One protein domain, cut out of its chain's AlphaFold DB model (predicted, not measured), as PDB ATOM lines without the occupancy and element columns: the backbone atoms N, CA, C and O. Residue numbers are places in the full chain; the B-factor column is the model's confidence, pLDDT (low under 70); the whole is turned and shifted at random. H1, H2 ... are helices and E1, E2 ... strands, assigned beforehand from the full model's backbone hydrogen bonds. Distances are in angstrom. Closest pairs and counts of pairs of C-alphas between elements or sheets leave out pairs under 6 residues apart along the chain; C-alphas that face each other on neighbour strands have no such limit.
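Overview. This is residues 156 to 169 and 211 to 316 of the 658 residues of the protein "Chromodomain-containing protein" of Micromonas pusilla (strain CCMP1545) (UniProt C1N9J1). A strongly twisted sheet of four strands, E4, E5, E1 and E7, has helix H1 packed on one face, and a small three-stranded sheet, E2, E9 and E8, adjoins it where E7 ends. Near the last residues of E5 lie the short strand pair E3 and E6 and the short helix H2. The printed part has 120 residues, with named elements in the order E1, E2, H1, E3, E4, E5, H2, E6, E7, E8, E9. The four-stranded sheet, order E4, E5, E1, E7, is mixed, as is the sheet E2, E9, E8; the class is mixed, helices and strands. The whole is compact, with a radius of gyration of the C-alphas of 14.0 A and spans of 43 by 30 by 23 A.

Arrangement. E1, residues 159 to 166, is an inner strand, parallel to E7, residues 288 to 293, with N 162 and O 290 2.8 A apart. E1 is antiparallel to E5, residues 255 to 263, with N 163 and O 258 at 2.8 A. E2, residues 212 to 215, is parallel to E9, residues 309 to 312, with N 214 and O 310 at 2.8 A. H1, residues 216 to 226, is on the four-stranded sheet, in two layers, a helix on one face of a sheet; its closest C-alphas to E7 are those of Ala 220 and Phe 289, 5.3 A apart. H1 is also on the sheet of E2, E9 and E8, residues 303 to 306. E3, residues 231 to 233, is antiparallel to E6, residues 280 to 282, with N 232 and O 281 at 2.8 A. E4, residues 237 to 240, forms a hairpin with E5, with N 238 and O 257 at 2.8 A. E5 bends by 52 degrees at residue 260; its closest C-alpha to E6 is that of Val 262, 6.3 A from that of Arg 280. H2, residues 267 to 271, is not on either of these larger sheets. E8 and E9 form a hairpin, with N 311 and O 304 at 2.9 A. The closest C-alphas of E7 and E8 are those of Ala 293 and Gly 306, 4.8 A apart. In H1 and H2 every O i to N i+4 pair is within hydrogen-bond range.

Along the chain. E1 begins at C-alpha 159 (135.270, 18.339, 93.898) and is 22.8 A long. H1 begins at C-alpha 216 (125.858, 29.164, 90.582) and is 15.1 A long. E5 is 23.2 A long and E7 16.9 A. E9 ends at C-alpha 312 (122.868, 28.712, 86.236).

Size, cuts and confidence. The C-alphas farthest apart, those of Asp 248 and Leu 274, are 46.6 A apart. Residues 170 to 210 are not printed, and C-alphas 169 and 211 are 13.5 A apart across the cut. The link E4 to E5 is long. The mean pLDDT of the printed part is 82.9; residues 168 to 169, 242 to 250, 275 to 277, 297 to 300 and 315 to 316 are under 70.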
ATOM      1  N   ALA A 156     142.510  16.146 100.631       92.75
ATOM      2  CA  ALA A 156     142.096  17.414 100.055       92.75
ATOM      3  C   ALA A 156     141.280  17.216  98.766       92.75
ATOM      4  O   ALA A 156     141.757  16.625  97.791       92.75
ATOM      5  N   LEU A 157     140.052  17.735  98.776       93.62
ATOM      6  CA  LEU A 157     139.003  17.472  97.794       93.62
ATOM      7  C   LEU A 157     139.373  17.963  96.386       93.62
ATOM      8  O   LEU A 157     139.916  19.060  96.210       93.62
ATOM      9  N   ALA A 158     139.053  17.144  95.387       92.00
ATOM     10  CA  ALA A 158     139.024  17.512  93.978       92.00
ATOM     11  C   ALA A 158     137.729  18.279  93.673       92.00
ATOM     12  O   ALA A 158     137.792  19.414  93.200       92.00
ATOM     13  N   ASP A 159     136.580  17.707  94.040       91.62
ATOM     14  CA  ASP A 159     135.270  18.339  93.898       91.62
ATOM     15  C   ASP A 159     134.300  17.999  95.042       91.62
ATOM     16  O   ASP A 159     134.487  17.031  95.787       91.62
ATOM     17  N   ALA A 160     133.272  18.832  95.190       91.56
ATOM     18  CA  ALA A 160     132.134  18.615  96.073       91.56
ATOM     19  C   ALA A 160     130.841  19.041  95.364       91.56
ATOM     20  O   ALA A 160     130.751  20.136  94.808       91.56
ATOM     21  N   GLU A 161     129.842  18.167  95.394       90.38
ATOM     22  CA  GLU A 161     128.525  18.368  94.797       90.38
ATOM     23  C   GLU A 161     127.560  18.882  95.865       90.38
ATOM     24  O   GLU A 161     127.415  18.276  96.930       90.38
ATOM     25  N   ILE A 162     126.911  20.002  95.575       92.56
ATOM     26  CA  ILE A 162     126.100  20.775  96.507       92.56
ATOM     27  C   ILE A 162     124.717  20.997  95.899       92.56
ATOM     28  O   ILE A 162     124.585  21.401  94.746       92.56
ATOM     29  N   GLU A 163     123.686  20.770  96.694       92.38
ATOM     30  CA  GLU A 163     122.286  20.916  96.312       92.38
ATOM     31  C   GLU A 163     121.672  22.101  97.063       92.38
ATOM     32  O   GLU A 163     121.803  22.200  98.284       92.38
ATOM     33  N   LEU A 164     121.053  23.024  96.330       92.69
ATOM     34  CA  LEU A 164     120.582  24.317  96.817       92.69
ATOM     35  C   LEU A 164     119.056  24.370  96.890       92.69
ATOM     36  O   LEU A 164     118.358  23.984  95.953       92.69
ATOM     37  N   ARG A 165     118.532  24.943  97.974       91.19
ATOM     38  CA  ARG A 165     117.101  25.212  98.152       91.19
ATOM     39  C   ARG A 165     116.861  26.576  98.772       91.19
ATOM     40  O   ARG A 165     117.505  26.933  99.760       91.19
ATOM     41  N   LEU A 166     115.890  27.309  98.238       89.56
ATOM     42  CA  LEU A 166     115.463  28.591  98.781       89.56
ATOM     43  C   LEU A 166     114.879  28.413 100.191       89.56
ATOM     44  O   LEU A 166     114.048  27.533 100.436       89.56
ATOM     45  N   LEU A 167     115.281  29.274 101.126       83.94
ATOM     46  CA  LEU A 167     114.635  29.357 102.433       83.94
ATOM     47  C   LEU A 167     113.401  30.261 102.310       83.94
ATOM     48  O   LEU A 167     113.521  31.446 101.983       83.94
ATOM     49  N   ARG A 168     112.200  29.709 102.563       64.88
ATOM     50  CA  ARG A 168     110.933  30.467 102.535       64.88
ATOM     51  C   ARG A 168     111.019  31.637 103.530       64.88
ATOM     52  O   ARG A 168     110.977  31.434 104.738       64.88
ATOM     53  N   GLY A 169     111.182  32.848 102.992       54.16
ATOM     54  CA  GLY A 169     111.443  34.079 103.749       54.16
ATOM     55  C   GLY A 169     112.222  35.154 102.973       54.16
ATOM     56  O   GLY A 169     112.103  36.332 103.291       54.16
ATOM     57  N   LEU A 211     110.401  30.987  90.520       80.06
ATOM     58  CA  LEU A 211     111.733  30.466  90.780       80.06
ATOM     59  C   LEU A 211     112.738  31.616  90.773       80.06
ATOM     60  O   LEU A 211     112.744  32.454  89.871       80.06
ATOM     61  N   VAL A 212     113.598  31.659  91.787       86.38
ATOM     62  CA  VAL A 212     114.599  32.720  91.893       86.38
ATOM     63  C   VAL A 212     115.833  32.331  91.087       86.38
ATOM     64  O   VAL A 212     116.481  31.330  91.399       86.38
ATOM     65  N   ASP A 213     116.164  33.130  90.073       88.06
ATOM     66  CA  ASP A 213     117.419  33.008  89.325       88.06
ATOM     67  C   ASP A 213     118.628  33.256  90.243       88.06
ATOM     68  O   ASP A 213     118.688  34.245  90.981       88.06
ATOM     69  N   VAL A 214     119.609  32.355  90.187       88.56
ATOM     70  CA  VAL A 214     120.844  32.388  90.979       88.56
ATOM     71  C   VAL A 214     122.042  32.048  90.092       88.56
ATOM     72  O   VAL A 214     122.059  31.017  89.416       88.56
ATOM     73  N   ASP A 215     123.080  32.884  90.157       90.19
ATOM     74  CA  ASP A 215     124.400  32.567  89.607       90.19
ATOM     75  C   ASP A 215     125.089  31.505  90.485       90.19
ATOM     76  O   ASP A 215     125.480  31.749  91.633       90.19
ATOM     77  N   GLY A 216     125.221  30.300  89.934       89.69
ATOM     78  CA  GLY A 216     125.858  29.164  90.582       89.69
ATOM     79  C   GLY A 216     127.370  29.321  90.747       89.69
ATOM     80  O   GLY A 216     127.908  28.846  91.748       89.69
ATOM     81  N   ASP A 217     128.067  30.040  89.858       88.88
ATOM     82  CA  ASP A 217     129.495  30.329  90.035       88.88
ATOM     83  C   ASP A 217     129.723  31.303  91.201       88.88
ATOM     84  O   ASP A 217     130.678  31.122  91.963       88.88
ATOM     85  N   ALA A 218     128.833  32.281  91.405       89.44
ATOM     86  CA  ALA A 218     128.884  33.182  92.560       89.44
ATOM     87  C   ALA A 218     128.683  32.421  93.888       89.44
ATOM     88  O   ALA A 218     129.454  32.594  94.841       89.44
ATOM     89  N   VAL A 219     127.704  31.507  93.944       90.69
ATOM     90  CA  VAL A 219     127.483  30.640  95.118       90.69
ATOM     91  C   VAL A 219     128.659  29.677  95.332       90.69
ATOM     92  O   VAL A 219     129.137  29.525  96.459       90.69
ATOM     93  N   ALA A 220     129.192  29.068  94.269       91.25
ATOM     94  CA  ALA A 220     130.361  28.193  94.342       91.25
ATOM     95  C   ALA A 220     131.619  28.940  94.822       91.25
ATOM     96  O   ALA A 220     132.388  28.402  95.625       91.25
ATOM     97  N   ALA A 221     131.820  30.195  94.407       90.62
ATOM     98  CA  ALA A 221     132.901  31.051  94.895       90.62
ATOM     99  C   ALA A 221     132.734  31.390  96.389       90.62
ATOM    100  O   ALA A 221     133.701  31.300  97.153       90.62
ATOM    101  N   HIS A 222     131.510  31.696  96.835       90.81
ATOM    102  CA  HIS A 222     131.204  31.911  98.253       90.81
ATOM    103  C   HIS A 222     131.495  30.661  99.100       90.81
ATOM    104  O   HIS A 222     132.176  30.751 100.126       90.81
ATOM    105  N   LEU A 223     131.051  29.482  98.652       92.19
ATOM    106  CA  LEU A 223     131.345  28.200  99.303       92.19
ATOM    107  C   LEU A 223     132.856  27.917  99.339       92.19
ATOM    108  O   LEU A 223     133.383  27.558 100.391       92.19
ATOM    109  N   SER A 224     133.572  28.179  98.241       92.12
ATOM    110  CA  SER A 224     135.035  28.040  98.153       92.12
ATOM    111  C   SER A 224     135.785  28.938  99.143       92.12
ATOM    112  O   SER A 224     136.841  28.561  99.656       92.12
ATOM    113  N   ALA A 225     135.263  30.134  99.429       90.31
ATOM    114  CA  ALA A 225     135.818  31.033 100.435       90.31
ATOM    115  C   ALA A 225     135.488  30.570 101.865       90.31
ATOM    116  O   ALA A 225     136.385  30.489 102.705       90.31
ATOM    117  N   ARG A 226     134.221  30.222 102.133       89.50
ATOM    118  CA  ARG A 226     133.712  29.820 103.458       89.50
ATOM    119  C   ARG A 226     134.268  28.483 103.951       89.50
ATOM    120  O   ARG A 226     134.507  28.323 105.146       89.50
ATOM    121  N   LEU A 227     134.437  27.517 103.051       92.12
ATOM    122  CA  LEU A 227     134.846  26.150 103.380       92.12
ATOM    123  C   LEU A 227     136.361  25.933 103.281       92.12
ATOM    124  O   LEU A 227     136.836  24.842 103.583       92.12
ATOM    125  N   ARG A 228     137.142  26.952 102.900       90.50
ATOM    126  CA  ARG A 228     138.603  26.851 102.785       90.50
ATOM    127  C   ARG A 228     139.232  26.345 104.089       90.50
ATOM    128  O   ARG A 228     139.029  26.913 105.159       90.50
ATOM    129  N   ASP A 229     140.006  25.269 103.983       88.75
ATOM    130  CA  ASP A 229     140.648  24.570 105.100       88.75
ATOM    131  C   ASP A 229     139.663  24.070 106.183       88.75
ATOM    132  O   ASP A 229     140.046  23.859 107.340       88.75
ATOM    133  N   ARG A 230     138.388  23.864 105.826       90.38
ATOM    134  CA  ARG A 230     137.439  23.046 106.593       90.38
ATOM    135  C   ARG A 230     137.419  21.626 106.044       90.38
ATOM    136  O   ARG A 230     137.599  21.387 104.850       90.38
ATOM    137  N   TRP A 231     137.151  20.687 106.941       92.38
ATOM    138  CA  TRP A 231     136.642  19.385 106.548       92.38
ATOM    139  C   TRP A 231     135.179  19.539 106.138       92.38
ATOM    140  O   TRP A 231     134.449  20.300 106.772       92.38
ATOM    141  N   VAL A 232     134.791  18.841 105.075       92.75
ATOM    142  CA  VAL A 232     133.437  18.820 104.520       92.75
ATOM    143  C   VAL A 232     133.015  17.363 104.370       92.75
ATOM    144  O   VAL A 232     133.793  16.548 103.857       92.75
ATOM    145  N   CYS A 233     131.806  17.031 104.820       88.38
ATOM    146  CA  CYS A 233     131.255  15.674 104.771       88.38
ATOM    147  C   CYS A 233     130.021  15.589 103.863       88.38
ATOM    148  O   CYS A 233     129.216  16.514 103.805       88.38
ATOM    149  N   ALA A 234     129.824  14.451 103.194       83.06
ATOM    150  CA  ALA A 234     128.555  14.162 102.527       83.06
ATOM    151  C   ALA A 234     127.405  14.147 103.555       83.06
ATOM    152  O   ALA A 234     127.543  13.595 104.647       83.06
ATOM    153  N   GLY A 235     126.281  14.774 103.207       81.44
ATOM    154  CA  GLY A 235     125.136  15.006 104.091       81.44
ATOM    155  C   GLY A 235     125.206  16.286 104.938       81.44
ATOM    156  O   GLY A 235     124.192  16.644 105.533       81.44
ATOM    157  N   GLU A 236     126.343  16.992 104.984       86.19
ATOM    158  CA  GLU A 236     126.484  18.248 105.737       86.19
ATOM    159  C   GLU A 236     125.545  19.335 105.177       86.19
ATOM    160  O   GLU A 236     125.435  19.527 103.963       86.19
ATOM    161  N   ILE A 237     124.850  20.045 106.067       89.06
ATOM    162  CA  ILE A 237     123.967  21.166 105.741       89.06
ATOM    163  C   ILE A 237     124.708  22.473 106.021       89.06
ATOM    164  O   ILE A 237     125.320  22.642 107.073       89.06
ATOM    165  N   ILE A 238     124.635  23.405 105.077       91.50
ATOM    166  CA  ILE A 238     125.279  24.715 105.137       91.50
ATOM    167  C   ILE A 238     124.206  25.780 104.899       91.50
ATOM    168  O   ILE A 238     123.527  25.785 103.873       91.50
ATOM    169  N   MET A 239     124.046  26.690 105.852       88.81
ATOM    170  CA  MET A 239     123.104  27.806 105.788       88.81
ATOM    171  C   MET A 239     123.795  29.005 105.146       88.81
ATOM    172  O   MET A 239     124.794  29.495 105.672       88.81
ATOM    173  N   ILE A 240     123.302  29.461 103.997       88.75
ATOM    174  CA  ILE A 240     123.851  30.594 103.252       88.75
ATOM    175  C   ILE A 240     122.929  31.794 103.487       88.75
ATOM    176  O   ILE A 240     121.798  31.795 103.015       88.75
ATOM    177  N   ASP A 241     123.416  32.822 104.185       78.81
ATOM    178  CA  ASP A 241     122.602  33.975 104.623       78.81
ATOM    179  C   ASP A 241     122.448  35.090 103.562       78.81
ATOM    180  O   ASP A 241     121.862  36.138 103.826       78.81
ATOM    181  N   GLY A 242     122.966  34.856 102.353       65.62
ATOM    182  CA  GLY A 242     122.974  35.795 101.230       65.62
ATOM    183  C   GLY A 242     124.301  36.547 101.059       65.62
ATOM    184  O   GLY A 242     124.981  36.906 102.023       65.62
ATOM    185  N   GLY A 243     124.707  36.750  99.805       57.28
ATOM    186  CA  GLY A 243     126.048  37.204  99.413       57.28
ATOM    187  C   GLY A 243     126.343  38.692  99.648       57.28
ATOM    188  O   GLY A 243     126.575  39.426  98.699       57.28
ATOM    189  N   GLY A 244     126.401  39.159 100.898       50.50
ATOM    190  CA  GLY A 244     126.734  40.557 101.244       50.50
ATOM    191  C   GLY A 244     128.217  40.946 101.082       50.50
ATOM    192  O   GLY A 244     128.763  41.627 101.950       50.50
ATOM    193  N   GLY A 245     128.897  40.449 100.041       47.56
ATOM    194  CA  GLY A 245     130.365  40.387  99.946       47.56
ATOM    195  C   GLY A 245     131.054  41.326  98.947       47.56
ATOM    196  O   GLY A 245     132.280  41.424  98.993       47.56
ATOM    197  N   GLY A 246     130.321  42.023  98.073       45.44
ATOM    198  CA  GLY A 246     130.921  42.912  97.072       45.44
ATOM    199  C   GLY A 246     129.915  43.460  96.058       45.44
ATOM    200  O   GLY A 246     129.525  42.763  95.137       45.44
ATOM    201  N   GLY A 247     129.527  44.731  96.196       45.84
ATOM    202  CA  GLY A 247     128.516  45.343  95.321       45.84
ATOM    203  C   GLY A 247     127.093  44.826  95.568       45.84
ATOM    204  O   GLY A 247     126.884  43.876  96.318       45.84
ATOM    205  N   ASP A 248     126.106  45.487  94.958       52.53
ATOM    206  CA  ASP A 248     124.695  45.067  95.028       52.53
ATOM    207  C   ASP A 248     124.384  43.890  94.069       52.53
ATOM    208  O   ASP A 248     123.291  43.329  94.138       52.53
ATOM    209  N   ASP A 249     125.327  43.517  93.191       52.19
ATOM    210  CA  ASP A 249     125.128  42.559  92.090       52.19
ATOM    211  C   ASP A 249     125.470  41.092  92.456       52.19
ATOM    212  O   ASP A 249     124.888  40.178  91.879       52.19
ATOM    213  N   ASP A 250     126.340  40.841  93.450       53.75
ATOM    214  CA  ASP A 250     126.756  39.482  93.881       53.75
ATOM    215  C   ASP A 250     125.821  38.857  94.957       53.75
ATOM    216  O   ASP A 250     126.105  37.802  95.538       53.75
ATOM    217  N   ALA A 251     124.701  39.515  95.276       70.88
ATOM    218  CA  ALA A 251     123.839  39.174  96.408       70.88
ATOM    219  C   ALA A 251     122.729  38.157  96.059       70.88
ATOM    220  O   ALA A 251     121.605  38.524  95.718       70.88
ATOM    221  N   PHE A 252     123.013  36.864  96.232       81.38
ATOM    222  CA  PHE A 252     122.007  35.785  96.185       81.38
ATOM    223  C   PHE A 252     121.107  35.741  97.447       81.38
ATOM    224  O   PHE A 252     121.527  36.201  98.515       81.38
ATOM    225  N   PRO A 253     119.877  35.183  97.362       85.50
ATOM    226  CA  PRO A 253     118.946  35.070  98.493       85.50
ATOM    227  C   PRO A 253     119.430  34.088  99.578       85.50
ATOM    228  O   PRO A 253     120.298  33.253  99.312       85.50
ATOM    229  N   PRO A 254     118.842  34.121 100.792       87.62
ATOM    230  CA  PRO A 254     119.134  33.129 101.816       87.62
ATOM    231  C   PRO A 254     118.669  31.733 101.380       87.62
ATOM    232  O   PRO A 254     117.513  31.524 100.994       87.62
ATOM    233  N   MET A 255     119.574  30.761 101.447       90.06
ATOM    234  CA  MET A 255     119.371  29.415 100.911       90.06
ATOM    235  C   MET A 255     120.052  28.346 101.769       90.06
ATOM    236  O   MET A 255     121.039  28.595 102.462       90.06
ATOM    237  N   ARG A 256     119.517  27.127 101.719       91.38
ATOM    238  CA  ARG A 256     120.130  25.934 102.300       91.38
ATOM    239  C   ARG A 256     120.937  25.226 101.223       91.38
ATOM    240  O   ARG A 256     120.371  24.824 100.213       91.38
ATOM    241  N   ALA A 257     122.217  25.009 101.485       92.62
ATOM    242  CA  ALA A 257     123.059  24.088 100.741       92.62
ATOM    243  C   ALA A 257     123.136  22.738 101.476       92.62
ATOM    244  O   ALA A 257     123.319  22.696 102.693       92.62
ATOM    245  N   ARG A 258     123.010  21.628 100.749       92.50
ATOM    246  CA  ARG A 258     123.264  20.260 101.226       92.50
ATOM    247  C   ARG A 258     124.429  19.675 100.442       92.50
ATOM    248  O   ARG A 258     124.385  19.651  99.217       92.50
ATOM    249  N   VAL A 259     125.443  19.161 101.127       89.62
ATOM    250  CA  VAL A 259     126.525  18.413 100.479       89.62
ATOM    251  C   VAL A 259     125.989  17.044 100.057       89.62
ATOM    252  O   VAL A 259     125.641  16.220 100.900       89.62
ATOM    253  N   VAL A 260     125.909  16.792  98.753       87.00
ATOM    254  CA  VAL A 260     125.416  15.531  98.177       87.00
ATOM    255  C   VAL A 260     126.537  14.504  98.087       87.00
ATOM    256  O   VAL A 260     126.389  13.368  98.535       87.00
ATOM    257  N   SER A 261     127.670  14.905  97.510       86.44
ATOM    258  CA  SER A 261     128.846  14.055  97.337       86.44
ATOM    259  C   SER A 261     130.130  14.867  97.504       86.44
ATOM    260  O   SER A 261     130.148  16.080  97.305       86.44
ATOM    261  N   VAL A 262     131.210  14.199  97.902       88.44
ATOM    262  CA  VAL A 262     132.552  14.781  98.013       88.44
ATOM    263  C   VAL A 262     133.551  13.798  97.428       88.44
ATOM    264  O   VAL A 262     133.443  12.599  97.678       88.44
ATOM    265  N   ASN A 263     134.516  14.296  96.660       88.19
ATOM    266  CA  ASN A 263     135.478  13.470  95.942       88.19
ATOM    267  C   ASN A 263     136.904  13.984  96.191       88.19
ATOM    268  O   ASN A 263     137.209  15.149  95.940       88.19
ATOM    269  N   THR A 264     137.807  13.128  96.673       89.31
ATOM    270  CA  THR A 264     139.254  13.420  96.758       89.31
ATOM    271  C   THR A 264     139.982  13.090  95.457       89.31
ATOM    272  O   THR A 264     141.123  13.515  95.262       89.31
ATOM    273  N   LEU A 265     139.323  12.364  94.552       87.00
ATOM    274  CA  LEU A 265     139.828  11.986  93.239       87.00
ATOM    275  C   LEU A 265     139.059  12.731  92.136       87.00
ATOM    276  O   LEU A 265     137.840  12.837  92.233       87.00
ATOM    277  N   PRO A 266     139.722  13.181  91.053       85.62
ATOM    278  CA  PRO A 266     139.027  13.673  89.861       85.62
ATOM    279  C   PRO A 266     138.078  12.615  89.284       85.62
ATOM    280  O   PRO A 266     138.390  11.425  89.346       85.62
ATOM    281  N   ALA A 267     136.981  13.035  88.644       81.12
ATOM    282  CA  ALA A 267     135.907  12.155  88.159       81.12
ATOM    283  C   ALA A 267     136.378  10.890  87.405       81.12
ATOM    284  O   ALA A 267     135.886   9.793  87.657       81.12
ATOM    285  N   THR A 268     137.380  11.004  86.527       82.12
ATOM    286  CA  THR A 268     137.943   9.867  85.769       82.12
ATOM    287  C   THR A 268     138.692   8.855  86.644       82.12
ATOM    288  O   THR A 268     138.626   7.649  86.397       82.12
ATOM    289  N   ALA A 269     139.385   9.326  87.683       83.44
ATOM    290  CA  ALA A 269     140.056   8.483  88.668       83.44
ATOM    291  C   ALA A 269     139.056   7.905  89.681       83.44
ATOM    292  O   ALA A 269     139.162   6.734  90.038       83.44
ATOM    293  N   ALA A 270     138.049   8.682  90.091       79.75
ATOM    294  CA  ALA A 270     136.953   8.216  90.936       79.75
ATOM    295  C   ALA A 270     136.172   7.072  90.264       79.75
ATOM    296  O   ALA A 270     136.000   6.015  90.864       79.75
ATOM    297  N   ALA A 271     135.794   7.229  88.991       76.94
ATOM    298  CA  ALA A 271     135.064   6.214  88.227       76.94
ATOM    299  C   ALA A 271     135.864   4.924  87.961       76.94
ATOM    300  O   ALA A 271     135.273   3.878  87.712       76.94
ATOM    301  N   THR A 272     137.196   4.977  88.024       80.81
ATOM    302  CA  THR A 272     138.090   3.812  87.860       80.81
ATOM    303  C   THR A 272     138.695   3.325  89.183       80.81
ATOM    304  O   THR A 272     139.575   2.460  89.204       80.81
ATOM    305  N   THR A 273     138.218   3.857  90.311       80.94
ATOM    306  CA  THR A 273     138.566   3.386  91.653       80.94
ATOM    307  C   THR A 273     137.598   2.288  92.091       80.94
ATOM    308  O   THR A 273     136.430   2.269  91.712       80.94
ATOM    309  N   LEU A 274     138.110   1.328  92.861       77.00
ATOM    310  CA  LEU A 274     137.309   0.267  93.468       77.00
ATOM    311  C   LEU A 274     136.770   0.730  94.817       77.00
ATOM    312  O   LEU A 274     137.511   1.333  95.594       77.00
ATOM    313  N   GLY A 275     135.512   0.399  95.099       67.38
ATOM    314  CA  GLY A 275     134.808   0.874  96.280       67.38
ATOM    315  C   GLY A 275     134.573   2.388  96.293       67.38
ATOM    316  O   GLY A 275     134.958   3.142  95.397       67.38
ATOM    317  N   TYR A 276     133.914   2.844  97.352       66.75
ATOM    318  CA  TYR A 276     133.652   4.258  97.583       66.75
ATOM    319  C   TYR A 276     134.884   4.942  98.199       66.75
ATOM    320  O   TYR A 276     135.388   4.505  99.234       66.75
ATOM    321  N   HIS A 277     135.389   6.001  97.558       67.25
ATOM    322  CA  HIS A 277     136.744   6.502  97.826       67.25
ATOM    323  C   HIS A 277     136.844   7.546  98.955       67.25
ATOM    324  O   HIS A 277     137.870   7.597  99.635       67.25
ATOM    325  N   CYS A 278     135.800   8.346  99.212       78.44
ATOM    326  CA  CYS A 278     135.717   9.226 100.386       78.44
ATOM    327  C   CYS A 278     134.287   9.721 100.663       78.44
ATOM    328  O   CYS A 278     133.587  10.123  99.746       78.44
ATOM    329  N   PHE A 279     133.885   9.772 101.938       80.75
ATOM    330  CA  PHE A 279     132.650  10.441 102.411       80.75
ATOM    331  C   PHE A 279     132.930  11.817 103.035       80.75
ATOM    332  O   PHE A 279     132.005  12.548 103.387       80.75
ATOM    333  N   ARG A 280     134.212  12.155 103.214       87.88
ATOM    334  CA  ARG A 280     134.687  13.434 103.738       87.88
ATOM    335  C   ARG A 280     136.082  13.758 103.232       87.88
ATOM    336  O   ARG A 280     136.873  12.848 102.974       87.88
ATOM    337  N   GLY A 281     136.399  15.042 103.176       89.44
ATOM    338  CA  GLY A 281     137.736  15.532 102.856       89.44
ATOM    339  C   GLY A 281     137.907  16.999 103.227       89.44
ATOM    340  O   GLY A 281     136.988  17.624 103.748       89.44
ATOM    341  N   VAL A 282     139.091  17.546 102.972       93.12
ATOM    342  CA  VAL A 282     139.423  18.945 103.258       93.12
ATOM    343  C   VAL A 282     139.204  19.790 102.014       93.12
ATOM    344  O   VAL A 282     139.813  19.537 100.976       93.12
ATOM    345  N   ALA A 283     138.368  20.815 102.103       94.44
ATOM    346  CA  ALA A 283     138.231  21.778 101.024       94.44
ATOM    347  C   ALA A 283     139.474  22.685 100.967       94.44
ATOM    348  O   ALA A 283     139.879  23.296 101.958       94.44
ATOM    349  N   ARG A 284     140.099  22.762  99.792       93.75
ATOM    350  CA  ARG A 284     141.278  23.590  99.497       93.75
ATOM    351  C   ARG A 284     140.950  24.582  98.385       93.75
ATOM    352  O   ARG A 284     139.925  24.482  97.727       93.75
ATOM    353  N   GLU A 285     141.871  25.499  98.105       90.69
ATOM    354  CA  GLU A 285     141.743  26.469  97.003       90.69
ATOM    355  C   GLU A 285     141.575  25.820  95.612       90.69
ATOM    356  O   GLU A 285     141.015  26.434  94.711       90.69
ATOM    357  N   ARG A 286     142.016  24.565  95.447       90.38
ATOM    358  CA  ARG A 286     141.828  23.758  94.227       90.38
ATOM    359  C   ARG A 286     140.522  22.952  94.174       90.38
ATOM    360  O   ARG A 286     140.310  22.241  93.197       90.38
ATOM    361  N   THR A 287     139.709  22.970  95.229       93.62
ATOM    362  CA  THR A 287     138.472  22.183  95.301       93.62
ATOM    363  C   THR A 287     137.383  22.850  94.469       93.62
ATOM    364  O   THR A 287     137.072  24.019  94.675       93.62
ATOM    365  N   THR A 288     136.790  22.101  93.542       91.56
ATOM    366  CA  THR A 288     135.697  22.588  92.694       91.56
ATOM    367  C   THR A 288     134.353  22.314  93.363       91.56
ATOM    368  O   THR A 288     133.979  21.160  93.552       91.56
ATOM    369  N   PHE A 289     133.609  23.359  93.714       92.00
ATOM    370  CA  PHE A 289     132.229  23.214  94.177       92.00
ATOM    371  C   PHE A 289     131.281  23.263  92.979       92.00
ATOM    372  O   PHE A 289     131.368  24.177  92.162       92.00
ATOM    373  N   ILE A 290     130.400  22.269  92.874       90.19
ATOM    374  CA  ILE A 290     129.407  22.133  91.803       90.19
ATOM    375  C   ILE A 290     128.034  22.273  92.451       90.19
ATOM    376  O   ILE A 290     127.692  21.466  93.315       90.19
ATOM    377  N   VAL A 291     127.266  23.293  92.067       91.50
ATOM    378  CA  VAL A 291     125.962  23.601  92.672       91.50
ATOM    379  C   VAL A 291     124.809  23.287  91.716       91.50
ATOM    380  O   VAL A 291     124.884  23.589  90.528       91.50
ATOM    381  N   HIS A 292     123.729  22.699  92.228       91.31
ATOM    382  CA  HIS A 292     122.488  22.460  91.481       91.31
ATOM    383  C   HIS A 292     121.256  22.665  92.369       91.31
ATOM    384  O   HIS A 292     121.368  22.695  93.593       91.31
ATOM    385  N   ALA A 293     120.081  22.823  91.766       91.12
ATOM    386  CA  ALA A 293     118.822  23.019  92.481       91.12
ATOM    387  C   ALA A 293     118.269  21.717  93.117       91.12
ATOM    388  O   ALA A 293     118.391  20.631  92.553       91.12
ATOM    389  N   GLU A 294     117.640  21.813  94.295       88.94
ATOM    390  CA  GLU A 294     117.068  20.661  95.015       88.94
ATOM    391  C   GLU A 294     115.892  20.027  94.268       88.94
ATOM    392  O   GLU A 294     114.896  20.688  93.972       88.94
ATOM    393  N   GLY A 295     115.984  18.716  94.036       80.31
ATOM    394  CA  GLY A 295     114.981  17.950  93.291       80.31
ATOM    395  C   GLY A 295     115.179  17.925  91.772       80.31
ATOM    396  O   GLY A 295     114.413  17.245  91.094       80.31
ATOM    397  N   ASP A 296     116.208  18.593  91.243       77.94
ATOM    398  CA  ASP A 296     116.533  18.550  89.818       77.94
ATOM    399  C   ASP A 296     117.030  17.151  89.380       77.94
ATOM    400  O   ASP A 296     117.871  16.516  90.036       77.94
ATOM    401  N   GLY A 297     116.467  16.654  88.272       62.31
ATOM    402  CA  GLY A 297     116.776  15.343  87.692       62.31
ATOM    403  C   GLY A 297     117.878  15.351  86.627       62.31
ATOM    404  O   GLY A 297     118.372  14.283  86.266       62.31
ATOM    405  N   GLU A 298     118.287  16.527  86.150       64.62
ATOM    406  CA  GLU A 298     119.151  16.767  84.987       64.62
ATOM    407  C   GLU A 298     120.459  17.470  85.414       64.62
ATOM    408  O   GLU A 298     120.988  18.345  84.741       64.62
ATOM    409  N   ARG A 299     121.027  17.036  86.547       64.75
ATOM    410  CA  ARG A 299     122.163  17.652  87.280       64.75
ATOM    411  C   ARG A 299     123.450  17.958  86.495       64.75
ATOM    412  O   ARG A 299     124.340  18.613  87.038       64.75
ATOM    413  N   ASP A 300     123.590  17.446  85.277       67.75
ATOM    414  CA  ASP A 300     124.732  17.705  84.390       67.75
ATOM    415  C   ASP A 300     124.509  18.927  83.467       67.75
ATOM    416  O   ASP A 300     125.429  19.318  82.736       67.75
ATOM    417  N   ASP A 301     123.333  19.562  83.530       75.94
ATOM    418  CA  ASP A 301     122.963  20.728  82.728       75.94
ATOM    419  C   ASP A 301     123.508  22.062  83.256       75.94
ATOM    420  O   ASP A 301     123.837  22.256  84.428       75.94
ATOM    421  N   VAL A 302     123.601  23.024  82.333       83.25
ATOM    422  CA  VAL A 302     124.068  24.400  82.586       83.25
ATOM    423  C   VAL A 302     123.072  25.184  83.444       83.25
ATOM    424  O   VAL A 302     123.470  26.127  84.125       83.25
ATOM    425  N   VAL A 303     121.791  24.804  83.424       86.75
ATOM    426  CA  VAL A 303     120.719  25.435  84.198       86.75
ATOM    427  C   VAL A 303     119.864  24.347  84.841       86.75
ATOM    428  O   VAL A 303     119.206  23.600  84.128       86.75
ATOM    429  N   THR A 304     119.834  24.303  86.171       88.12
ATOM    430  CA  THR A 304     119.022  23.345  86.952       88.12
ATOM    431  C   THR A 304     117.860  24.059  87.644       88.12
ATOM    432  O   THR A 304     117.970  25.246  87.969       88.12
ATOM    433  N   ARG A 305     116.730  23.373  87.847       89.25
ATOM    434  CA  ARG A 305     115.488  23.938  88.405       89.25
ATOM    435  C   ARG A 305     114.920  23.062  89.515       89.25
ATOM    436  O   ARG A 305     114.749  21.861  89.348       89.25
ATOM    437  N   GLY A 306     114.585  23.680  90.642       87.06
ATOM    438  CA  GLY A 306     114.062  22.963  91.803       87.06
ATOM    439  C   GLY A 306     114.216  23.751  93.100       87.06
ATOM    440  O   GLY A 306     114.896  24.773  93.148       87.06
ATOM    441  N   GLY A 307     113.546  23.316  94.167       80.88
ATOM    442  CA  GLY A 307     113.681  23.928  95.494       80.88
ATOM    443  C   GLY A 307     113.393  25.440  95.563       80.88
ATOM    444  O   GLY A 307     113.923  26.100  96.459       80.88
ATOM    445  N   GLY A 308     112.600  25.989  94.634       86.38
ATOM    446  CA  GLY A 308     112.325  27.428  94.504       86.38
ATOM    447  C   GLY A 308     113.400  28.243  93.765       86.38
ATOM    448  O   GLY A 308     113.396  29.469  93.857       86.38
ATOM    449  N   LEU A 309     114.344  27.591  93.076       88.62
ATOM    450  CA  LEU A 309     115.495  28.214  92.412       88.62
ATOM    451  C   LEU A 309     115.614  27.811  90.933       88.62
ATOM    452  O   LEU A 309     115.281  26.684  90.552       88.62
ATOM    453  N   VAL A 310     116.195  28.709  90.134       89.69
ATOM    454  CA  VAL A 310     116.879  28.393  88.871       89.69
ATOM    455  C   VAL A 310     118.368  28.656  89.089       89.69
ATOM    456  O   VAL A 310     118.758  29.785  89.375       89.69
ATOM    457  N   VAL A 311     119.215  27.634  88.979       89.12
ATOM    458  CA  VAL A 311     120.663  27.757  89.226       89.12
ATOM    459  C   VAL A 311     121.414  27.610  87.908       89.12
ATOM    460  O   VAL A 311     121.389  26.535  87.306       89.12
ATOM    461  N   ALA A 312     122.083  28.679  87.469       89.00
ATOM    462  CA  ALA A 312     122.868  28.712  86.236       89.00
ATOM    463  C   ALA A 312     124.375  28.609  86.528       89.00
ATOM    464  O   ALA A 312     124.902  29.383  87.321       89.00
ATOM    465  N   ASN A 313     125.086  27.688  85.871       84.00
ATOM    466  CA  ASN A 313     126.516  27.426  86.079       84.00
ATOM    467  C   ASN A 313     127.313  27.567  84.771       84.00
ATOM    468  O   ASN A 313     126.959  26.955  83.767       84.00
ATOM    469  N   SER A 314     128.468  28.240  84.771       75.44
ATOM    470  CA  SER A 314     129.388  28.223  83.612       75.44
ATOM    471  C   SER A 314     130.128  26.887  83.428       75.44
ATOM    472  O   SER A 314     130.762  26.665  82.392       75.44
ATOM    473  N   LYS A 315     130.073  25.998  84.428       68.31
ATOM    474  CA  LYS A 315     130.754  24.697  84.468       68.31
ATOM    475  C   LYS A 315     129.778  23.619  84.923       68.31
ATOM    476  O   LYS A 315     129.143  23.772  85.959       68.31
ATOM    477  N   THR A 316     129.725  22.506  84.201       69.38
ATOM    478  CA  THR A 316     128.918  21.337  84.578       69.38
ATOM    479  C   THR A 316     129.773  20.077  84.578       69.38
ATOM    480  O   THR A 316     130.861  20.051  83.989       69.38
TER     481      THR A 316